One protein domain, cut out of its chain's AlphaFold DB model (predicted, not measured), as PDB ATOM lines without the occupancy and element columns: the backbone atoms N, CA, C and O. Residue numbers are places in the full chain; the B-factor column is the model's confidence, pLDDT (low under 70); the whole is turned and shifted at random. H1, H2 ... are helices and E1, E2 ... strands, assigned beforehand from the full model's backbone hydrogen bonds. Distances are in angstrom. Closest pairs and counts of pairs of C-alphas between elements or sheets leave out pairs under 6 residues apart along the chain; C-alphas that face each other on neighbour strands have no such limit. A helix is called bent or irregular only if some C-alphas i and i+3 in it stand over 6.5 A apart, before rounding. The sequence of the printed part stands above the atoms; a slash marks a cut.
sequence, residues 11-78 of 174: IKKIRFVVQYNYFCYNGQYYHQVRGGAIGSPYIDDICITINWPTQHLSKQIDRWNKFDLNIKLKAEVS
ATOM      1  N   ILE A  11       4.924  74.620   7.726       46.50
ATOM      2  CA  ILE A  11       6.097  75.379   8.215       46.50
ATOM      3  C   ILE A  11       7.346  74.498   8.387       46.50
ATOM      4  O   ILE A  11       8.450  74.921   8.051       46.50
ATOM      5  N   LYS A  12       7.199  73.250   8.861       47.50
ATOM      6  CA  LYS A  12       8.340  72.319   8.989       47.50
ATOM      7  C   LYS A  12       8.946  71.972   7.625       47.50
ATOM      8  O   LYS A  12      10.166  71.895   7.516       47.50
ATOM      9  N   LYS A  13       8.106  71.808   6.596       48.97
ATOM     10  CA  LYS A  13       8.548  71.541   5.221       48.97
ATOM     11  C   LYS A  13       9.248  72.753   4.609       48.97
ATOM     12  O   LYS A  13      10.305  72.581   4.016       48.97
ATOM     13  N   ILE A  14       8.722  73.961   4.837       56.06
ATOM     14  CA  ILE A  14       9.366  75.208   4.397       56.06
ATOM     15  C   ILE A  14      10.731  75.376   5.058       56.06
ATOM     16  O   ILE A  14      11.734  75.575   4.383       56.06
ATOM     17  N   ARG A  15      10.815  75.205   6.380       60.19
ATOM     18  CA  ARG A  15      12.103  75.282   7.071       60.19
ATOM     19  C   ARG A  15      13.092  74.249   6.535       60.19
ATOM     20  O   ARG A  15      14.242  74.594   6.318       60.19
ATOM     21  N   PHE A  16      12.660  73.014   6.288       60.09
ATOM     22  CA  PHE A  16      13.529  71.980   5.728       60.09
ATOM     23  C   PHE A  16      14.053  72.354   4.336       60.09
ATOM     24  O   PHE A  16      15.255  72.288   4.108       60.09
ATOM     25  N   VAL A  17      13.191  72.798   3.422       59.50
ATOM     26  CA  VAL A  17      13.597  73.078   2.039       59.50
ATOM     27  C   VAL A  17      14.396  74.390   1.923       59.50
ATOM     28  O   VAL A  17      15.271  74.470   1.071       59.50
ATOM     29  N   VAL A  18      14.179  75.397   2.786       65.75
ATOM     30  CA  VAL A  18      15.054  76.593   2.848       65.75
ATOM     31  C   VAL A  18      16.393  76.261   3.513       65.75
ATOM     32  O   VAL A  18      17.438  76.718   3.062       65.75
ATOM     33  N   GLN A  19      16.387  75.463   4.584       68.69
ATOM     34  CA  GLN A  19      17.584  75.204   5.389       68.69
ATOM     35  C   GLN A  19      18.505  74.144   4.756       68.69
ATOM     36  O   GLN A  19      19.726  74.261   4.848       68.69
ATOM     37  N   TYR A  20      17.942  73.152   4.062       68.81
ATOM     38  CA  TYR A  20      18.664  72.078   3.367       68.81
ATOM     39  C   TYR A  20      18.574  72.231   1.844       68.81
ATOM     40  O   TYR A  20      18.265  71.286   1.119       68.81
ATOM     41  N   ASN A  21      18.841  73.443   1.364       69.50
ATOM     42  CA  ASN A  21      18.838  73.777  -0.051       69.50
ATOM     43  C   ASN A  21      20.226  73.548  -0.679       69.50
ATOM     44  O   ASN A  21      21.101  74.411  -0.589       69.50
ATOM     45  N   TYR A  22      20.430  72.384  -1.298       78.38
ATOM     46  CA  TYR A  22      21.673  72.035  -1.990       78.38
ATOM     47  C   TYR A  22      21.411  71.777  -3.472       78.38
ATOM     48  O   TYR A  22      20.450  71.093  -3.822       78.38
ATOM     49  N   PHE A  23      22.300  72.256  -4.339       75.62
ATOM     50  CA  PHE A  23      22.300  71.912  -5.760       75.62
ATOM     51  C   PHE A  23      23.679  71.410  -6.193       75.62
ATOM     52  O   PHE A  23      24.696  71.759  -5.599       75.62
ATOM     53  N   CYS A  24      23.711  70.556  -7.217       78.75
ATOM     54  CA  CYS A  24      24.945  70.029  -7.789       78.75
ATOM     55  C   CYS A  24      25.211  70.689  -9.144       78.75
ATOM     56  O   CYS A  24      24.321  70.739  -9.993       78.75
ATOM     57  N   TYR A  25      26.431  71.178  -9.348       74.75
ATOM     58  CA  TYR A  25      26.894  71.727 -10.619       74.75
ATOM     59  C   TYR A  25      28.336  71.277 -10.869       74.75
ATOM     60  O   TYR A  25      29.186  71.395  -9.990       74.75
ATOM     61  N   ASN A  26      28.607  70.705 -12.047       84.69
ATOM     62  CA  ASN A  26      29.911  70.123 -12.408       84.69
ATOM     63  C   ASN A  26      30.488  69.147 -11.359       84.69
ATOM     64  O   ASN A  26      31.688  69.139 -11.094       84.69
ATOM     65  N   GLY A  27      29.632  68.329 -10.738       88.75
ATOM     66  CA  GLY A  27      30.045  67.352  -9.723       88.75
ATOM     67  C   GLY A  27      30.388  67.953  -8.355       88.75
ATOM     68  O   GLY A  27      30.790  67.217  -7.457       88.75
ATOM     69  N   GLN A  28      30.216  69.264  -8.174       83.00
ATOM     70  CA  GLN A  28      30.373  69.948  -6.893       83.00
ATOM     71  C   GLN A  28      29.008  70.298  -6.300       83.00
ATOM     72  O   GLN A  28      28.087  70.697  -7.014       83.00
ATOM     73  N   TYR A  29      28.886  70.152  -4.981       85.12
ATOM     74  CA  TYR A  29      27.680  70.492  -4.232       85.12
ATOM     75  C   TYR A  29      27.786  71.906  -3.673       85.12
ATOM     76  O   TYR A  29      28.772  72.255  -3.025       85.12
ATOM     77  N   TYR A  30      26.736  72.694  -3.872       79.00
ATOM     78  CA  TYR A  30      26.631  74.066  -3.400       79.00
ATOM     79  C   TYR A  30      25.410  74.199  -2.499       79.00
ATOM     80  O   TYR A  30      24.317  73.757  -2.853       79.00
ATOM     81  N   HIS A  31      25.594  74.809  -1.328       81.94
ATOM     82  CA  HIS A  31      24.501  75.169  -0.427       81.94
ATOM     83  C   HIS A  31      24.039  76.586  -0.739       81.94
ATOM     84  O   HIS A  31      24.831  77.530  -0.725       81.94
ATOM     85  N   GLN A  32      22.754  76.748  -1.029       74.00
ATOM     86  CA  GLN A  32      22.185  78.061  -1.264       74.00
ATOM     87  C   GLN A  32      21.891  78.733   0.083       74.00
ATOM     88  O   GLN A  32      20.935  78.403   0.776       74.00
ATOM     89  N   VAL A  33      22.726  79.710   0.436       71.94
ATOM     90  CA  VAL A  33      22.677  80.408   1.734       71.94
ATOM     91  C   VAL A  33      21.502  81.400   1.824       71.94
ATOM     92  O   VAL A  33      21.066  81.751   2.920       71.94
ATOM     93  N   ARG A  34      20.980  81.875   0.680       63.56
ATOM     94  CA  ARG A  34      19.839  82.807   0.593       63.56
ATOM     95  C   ARG A  34      18.897  82.446  -0.564       63.56
ATOM     96  O   ARG A  34      19.347  82.271  -1.696       63.56
ATOM     97  N   GLY A  35      17.592  82.402  -0.286       62.16
ATOM     98  CA  GLY A  35      16.535  82.053  -1.249       62.16
ATOM     99  C   GLY A  35      16.245  80.546  -1.352       62.16
ATOM    100  O   GLY A  35      16.944  79.722  -0.765       62.16
ATOM    101  N   GLY A  36      15.188  80.188  -2.087       64.50
ATOM    102  CA  GLY A  36      14.868  78.801  -2.455       64.50
ATOM    103  C   GLY A  36      15.535  78.390  -3.771       64.50
ATOM    104  O   GLY A  36      15.881  79.254  -4.580       64.50
ATOM    105  N   ALA A  37      15.722  77.085  -3.992       65.94
ATOM    106  CA  ALA A  37      16.222  76.566  -5.264       65.94
ATOM    107  C   ALA A  37      15.288  77.009  -6.392       65.94
ATOM    108  O   ALA A  37      14.067  76.995  -6.224       65.94
ATOM    109  N   ILE A  38      15.829  77.351  -7.558       60.47
ATOM    110  CA  ILE A  38      14.997  77.535  -8.752       60.47
ATOM    111  C   ILE A  38      14.219  76.233  -9.005       60.47
ATOM    112  O   ILE A  38      14.810  75.159  -9.088       60.47
ATOM    113  N   GLY A  39      12.888  76.331  -9.071       54.56
ATOM    114  CA  GLY A  39      11.992  75.175  -9.196       54.56
ATOM    115  C   GLY A  39      11.628  74.487  -7.875       54.56
ATOM    116  O   GLY A  39      10.960  73.453  -7.898       54.56
ATOM    117  N   SER A  40      12.026  75.038  -6.722       56.75
ATOM    118  CA  SER A  40      11.463  74.590  -5.447       56.75
ATOM    119  C   SER A  40       9.951  74.866  -5.438       56.75
ATOM    120  O   SER A  40       9.533  75.952  -5.836       56.75
ATOM    121  N   PRO A  41       9.108  73.899  -5.024       48.84
ATOM    122  CA  PRO A  41       7.649  73.974  -5.136       48.84
ATOM    123  C   PRO A  41       7.033  74.898  -4.078       48.84
ATOM    124  O   PRO A  41       5.951  74.628  -3.556       48.84
ATOM    125  N   TYR A  42       7.735  75.969  -3.711       53.50
ATOM    126  CA  TYR A  42       7.139  77.055  -2.963       53.50
ATOM    127  C   TYR A  42       6.169  77.751  -3.897       53.50
ATOM    128  O   TYR A  42       6.541  78.548  -4.745       53.50
ATOM    129  N   ILE A  43       4.916  77.339  -3.780       56.66
ATOM    130  CA  ILE A  43       3.778  78.044  -4.337       56.66
ATOM    131  C   ILE A  43       3.813  79.424  -3.671       56.66
ATOM    132  O   ILE A  43       3.625  79.515  -2.458       56.66
ATOM    133  N   ASP A  44       4.147  80.456  -4.446       64.12
ATOM    134  CA  ASP A  44       4.354  81.820  -3.939       64.12
ATOM    135  C   ASP A  44       3.094  82.377  -3.253       64.12
ATOM    136  O   ASP A  44       3.186  83.128  -2.281       64.12
ATOM    137  N   ASP A  45       1.918  81.926  -3.700       71.69
ATOM    138  CA  ASP A  45       0.620  82.362  -3.203       71.69
ATOM    139  C   ASP A  45      -0.098  81.245  -2.430       71.69
ATOM    140  O   ASP A  45      -0.218  80.106  -2.885       71.69
ATOM    141  N   ILE A  46      -0.653  81.579  -1.265       77.50
ATOM    142  CA  ILE A  46      -1.470  80.666  -0.457       77.50
ATOM    143  C   ILE A  46      -2.864  81.272  -0.294       77.50
ATOM    144  O   ILE A  46      -3.005  82.384   0.209       77.50
ATOM    145  N   CYS A  47      -3.898  80.514  -0.660       78.25
ATOM    146  CA  CYS A  47      -5.289  80.856  -0.373       78.25
ATOM    147  C   CYS A  47      -5.818  79.995   0.782       78.25
ATOM    148  O   CYS A  47      -5.626  78.778   0.790       78.25
ATOM    149  N   ILE A  48      -6.471  80.623   1.765       79.62
ATOM    150  CA  ILE A  48      -7.042  79.943   2.934       79.62
ATOM    151  C   ILE A  48      -8.455  80.469   3.170       79.62
ATOM    152  O   ILE A  48      -8.659  81.676   3.284       79.62
ATOM    153  N   THR A  49      -9.418  79.561   3.308       79.19
ATOM    154  CA  THR A  49     -10.760  79.862   3.813       79.19
ATOM    155  C   THR A  49     -10.830  79.499   5.296       79.19
ATOM    156  O   THR A  49     -10.416  78.415   5.707       79.19
ATOM    157  N   ILE A  50     -11.307  80.422   6.131       81.19
ATOM    158  CA  ILE A  50     -11.408  80.236   7.585       81.19
ATOM    159  C   ILE A  50     -12.700  80.839   8.121       81.19
ATOM    160  O   ILE A  50     -13.182  81.850   7.621       81.19
ATOM    161  N   ASN A  51     -13.215  80.244   9.192       80.44
ATOM    162  CA  ASN A  51     -14.406  80.688   9.916       80.44
ATOM    163  C   ASN A  51     -14.059  81.463  11.204       80.44
ATOM    164  O   ASN A  51     -14.819  81.453  12.171       80.44
ATOM    165  N   TRP A  52     -12.880  82.087  11.262       79.06
ATOM    166  CA  TRP A  52     -12.416  82.809  12.449       79.06
ATOM    167  C   TRP A  52     -12.744  84.301  12.381       79.06
ATOM    168  O   TRP A  52     -12.740  84.881  11.295       79.06
ATOM    169  N   PRO A  53     -12.913  84.970  13.537       82.00
ATOM    170  CA  PRO A  53     -12.976  86.424  13.575       82.00
ATOM    171  C   PRO A  53     -11.688  87.053  13.034       82.00
ATOM    172  O   PRO A  53     -10.581  86.588  13.332       82.00
ATOM    173  N   THR A  54     -11.812  88.180  12.334       80.44
ATOM    174  CA  THR A  54     -10.690  88.898  11.703       80.44
ATOM    175  C   THR A  54      -9.559  89.231  12.685       80.44
ATOM    176  O   THR A  54      -8.386  89.204  12.323       80.44
ATOM    177  N   GLN A  55      -9.888  89.475  13.958       84.44
ATOM    178  CA  GLN A  55      -8.907  89.758  15.014       84.44
ATOM    179  C   GLN A  55      -8.009  88.559  15.359       84.44
ATOM    180  O   GLN A  55      -6.857  88.733  15.756       84.44
ATOM    181  N   HIS A  56      -8.531  87.336  15.257       86.19
ATOM    182  CA  HIS A  56      -7.732  86.129  15.472       86.19
ATOM    183  C   HIS A  56      -6.817  85.875  14.277       86.19
ATOM    184  O   HIS A  56      -5.654  85.515  14.460       86.19
ATOM    185  N   LEU A  57      -7.325  86.123  13.069       82.81
ATOM    186  CA  LEU A  57      -6.550  86.021  11.841       82.81
ATOM    187  C   LEU A  57      -5.366  86.998  11.833       82.81
ATOM    188  O   LEU A  57      -4.244  86.571  11.572       82.81
ATOM    189  N   SER A  58      -5.579  88.270  12.184       85.19
ATOM    190  CA  SER A  58      -4.496  89.264  12.215       85.19
ATOM    191  C   SER A  58      -3.385  88.876  13.195       85.19
ATOM    192  O   SER A  58      -2.216  88.831  12.816       85.19
ATOM    193  N   LYS A  59      -3.746  88.456  14.416       88.69
ATOM    194  CA  LYS A  59      -2.783  87.946  15.409       88.69
ATOM    195  C   LYS A  59      -1.995  86.741  14.894       88.69
ATOM    196  O   LYS A  59      -0.811  86.595  15.203       88.69
ATOM    197  N   GLN A  60      -2.646  85.862  14.139       84.38
ATOM    198  CA  GLN A  60      -2.002  84.680  13.583       84.38
ATOM    199  C   GLN A  60      -1.044  85.037  12.437       84.38
ATOM    200  O   GLN A  60       0.065  84.504  12.395       84.38
ATOM    201  N   ILE A  61      -1.419  85.981  11.569       83.62
ATOM    202  CA  ILE A  61      -0.544  86.517  10.516       83.62
ATOM    203  C   ILE A  61       0.688  87.183  11.137       83.62
ATOM    204  O   ILE A  61       1.809  86.889  10.729       83.62
ATOM    205  N   ASP A  62       0.514  87.997  12.182       87.94
ATOM    206  CA  ASP A  62       1.629  88.616  12.908       87.94
ATOM    207  C   ASP A  62       2.571  87.572  13.506       87.94
ATOM    208  O   ASP A  62       3.793  87.731  13.504       87.94
ATOM    209  N   ARG A  63       2.012  86.472  14.018       86.75
ATOM    210  CA  ARG A  63       2.793  85.350  14.538       86.75
ATOM    211  C   ARG A  63       3.589  84.658  13.435       86.75
ATOM    212  O   ARG A  63       4.756  84.345  13.659       86.75
ATOM    213  N   TRP A  64       2.995  84.427  12.265       82.31
ATOM    214  CA  TRP A  64       3.704  83.858  11.116       82.31
ATOM    215  C   TRP A  64       4.805  84.794  10.607       82.31
ATOM    216  O   TRP A  64       5.927  84.348  10.388       82.31
ATOM    217  N   ASN A  65       4.539  86.099  10.555       84.06
ATOM    218  CA  ASN A  65       5.506  87.128  10.163       84.06
ATOM    219  C   ASN A  65       6.666  87.319  11.149       84.06
ATOM    220  O   ASN A  65       7.655  87.967  10.808       84.06
ATOM    221  N   LYS A  66       6.576  86.771  12.364       85.69
ATOM    222  CA  LYS A  66       7.681  86.732  13.335       85.69
ATOM    223  C   LYS A  66       8.592  85.518  13.167       85.69
ATOM    224  O   LYS A  66       9.646  85.487  13.795       85.69
ATOM    225  N   PHE A  67       8.201  84.524  12.367       79.94
ATOM    226  CA  PHE A  67       8.976  83.292  12.212       79.94
ATOM    227  C   PHE A  67      10.288  83.522  11.453       79.94
ATOM    228  O   PHE A  67      11.302  82.924  11.801       79.94
ATOM    229  N   ASP A  68      10.275  84.412  10.459       79.44
ATOM    230  CA  ASP A  68      11.452  84.788   9.682       79.44
ATOM    231  C   ASP A  68      11.530  86.320   9.532       79.44
ATOM    232  O   ASP A  68      10.523  87.024   9.375       79.44
ATOM    233  N   LEU A  69      12.741  86.869   9.628       78.12
ATOM    234  CA  LEU A  69      12.982  88.304   9.462       78.12
ATOM    235  C   LEU A  69      12.964  88.717   7.984       78.12
ATOM    236  O   LEU A  69      12.538  89.829   7.683       78.12
ATOM    237  N   ASN A  70      13.375  87.819   7.089       75.12
ATOM    238  CA  ASN A  70      13.539  88.062   5.658       75.12
ATOM    239  C   ASN A  70      12.264  87.782   4.856       75.12
ATOM    240  O   ASN A  70      12.072  88.371   3.797       75.12
ATOM    241  N   ILE A  71      11.397  86.889   5.346       74.50
ATOM    242  CA  ILE A  71      10.149  86.521   4.667       74.50
ATOM    243  C   ILE A  71       8.971  87.141   5.417       74.50
ATOM    244  O   ILE A  71       8.681  86.772   6.555       74.50
ATOM    245  N   LYS A  72       8.281  88.086   4.771       77.38
ATOM    246  CA  LYS A  72       7.033  88.678   5.267       77.38
ATOM    247  C   LYS A  72       5.874  88.249   4.378       77.38
ATOM    248  O   LYS A  72       5.883  88.490   3.178       77.38
ATOM    249  N   LEU A  73       4.874  87.630   4.990       77.81
ATOM    250  CA  LEU A  73       3.598  87.302   4.378       77.81
ATOM    251  C   LEU A  73       2.758  88.575   4.287       77.81
ATOM    252  O   LEU A  73       2.375  89.160   5.309       77.81
ATOM    253  N   LYS A  74       2.453  88.986   3.058       80.44
ATOM    254  CA  LYS A  74       1.436  89.997   2.778       80.44
ATOM    255  C   LYS A  74       0.091  89.280   2.686       80.44
ATOM    256  O   LYS A  74      -0.154  88.554   1.733       80.44
ATOM    257  N   ALA A  75      -0.748  89.442   3.702       80.75
ATOM    258  CA  ALA A  75      -2.079  88.853   3.713       80.75
ATOM    259  C   ALA A  75      -3.111  89.866   3.206       80.75
ATOM    260  O   ALA A  75      -3.154  91.000   3.684       80.75
ATOM    261  N   GLU A  76      -3.955  89.441   2.272       82.44
ATOM    262  CA  GLU A  76      -5.111  90.200   1.800       82.44
ATOM    263  C   GLU A  76      -6.371  89.440   2.222       82.44
ATOM    264  O   GLU A  76      -6.520  88.254   1.933       82.44
ATOM    265  N   VAL A  77      -7.243  90.106   2.984       83.25
ATOM    266  CA  VAL A  77      -8.474  89.513   3.522       83.25
ATOM    267  C   VAL A  77      -9.653  90.156   2.814       83.25
ATOM    268  O   VAL A  77      -9.865  91.363   2.922       83.25
ATOM    269  N   SER A  78     -10.420  89.350   2.092       84.81
ATOM    270  CA  SER A  78     -11.559  89.802   1.300       84.81
ATOM    271  C   SER A  78     -12.673  88.755   1.292       84.81
ATOM    272  O   SER A  78     -12.445  87.577   1.563       84.81
TER     273      SER A  78
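AT A GLANCE: This is residues 11 to 78 of the 174 residues of the protein "Hypothetical protein" of Rotaria sp. Silwood1 (UniProt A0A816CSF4). A small two-stranded hairpin, E1 and E2, makes one end of a long, loosely built model, and the longer helix H2 lies toward the other end, with the short helix H1 just before the hairpin. A long unnamed stretch, residues 32 to 53, leads from the hairpin to H2, and the tail, residues 66 to 78, folds back past H2; the hairpin's tip, residues 24 to 29, sticks out. The printed part has 68 residues with two named helices and two named strands, in the order H1, E1, E2, H2; the sheet is E1 - E2, antiparallel. The class is mixed, helices and strands, with under half of the residues in named elements. The whole is loose, with a radius of gyration of the C-alphas of 15.7 A, and spans 52 by 20 by 17 A.

IN THESE COORDINATES: Strand E1 is residues 22 to 25, 10.1 A from first to last C-alpha, and begins with C-alpha 22 at (21.673, 72.035, -1.990). Strand E2 is residues 28 to 31, 10.2 A long in the same measure. Helix H1 is residues 11 to 19, 11.8 A from first to last C-alpha, starting at C-alpha 11 at (6.097, 75.379, 8.215). Helix H2, the longest helix, is residues 54 to 65, 16.4 A from first to last C-alpha, and ends with C-alpha 65 at (5.506, 87.128, 10.163).

HOW THE PARTS SIT: E1 and E2 form a hairpin of antiparallel neighbour strands, with 149 degrees between their N-to-C directions. Their C-alphas 22 and 31 face each other at 4.5 A, and so do C-alphas 24 and 29, also at 4.5 A. N 23 and O 30 are within hydrogen-bond range at 2.9 A, and N 30 and O 23 at 2.8 A. A tight link of 2 residues joins H1 to E1. H1 is apart from E2 and from H2, and E1 is apart from H2. In H1 and H2 every O i to N i+4 pair is within hydrogen-bond range, and neither helix is bent.

THE WHOLE: The outline is a rod, and the two C-alphas farthest apart, those of Asn 26 and Pro 53, are 52.7 A apart. The first and last printed C-alphas, of Ile 11 and Ser 78, are 23.8 A apart. The printed part has no cut. The link from E2 to H2, 22 residues, is long, while those from H1 to E1 and from E1 to E2 are tight. The mean pLDDT of the printed part is 73.9; residues 11 to 21 and 34 to 44 are under 70, and H1 has a mean of 57.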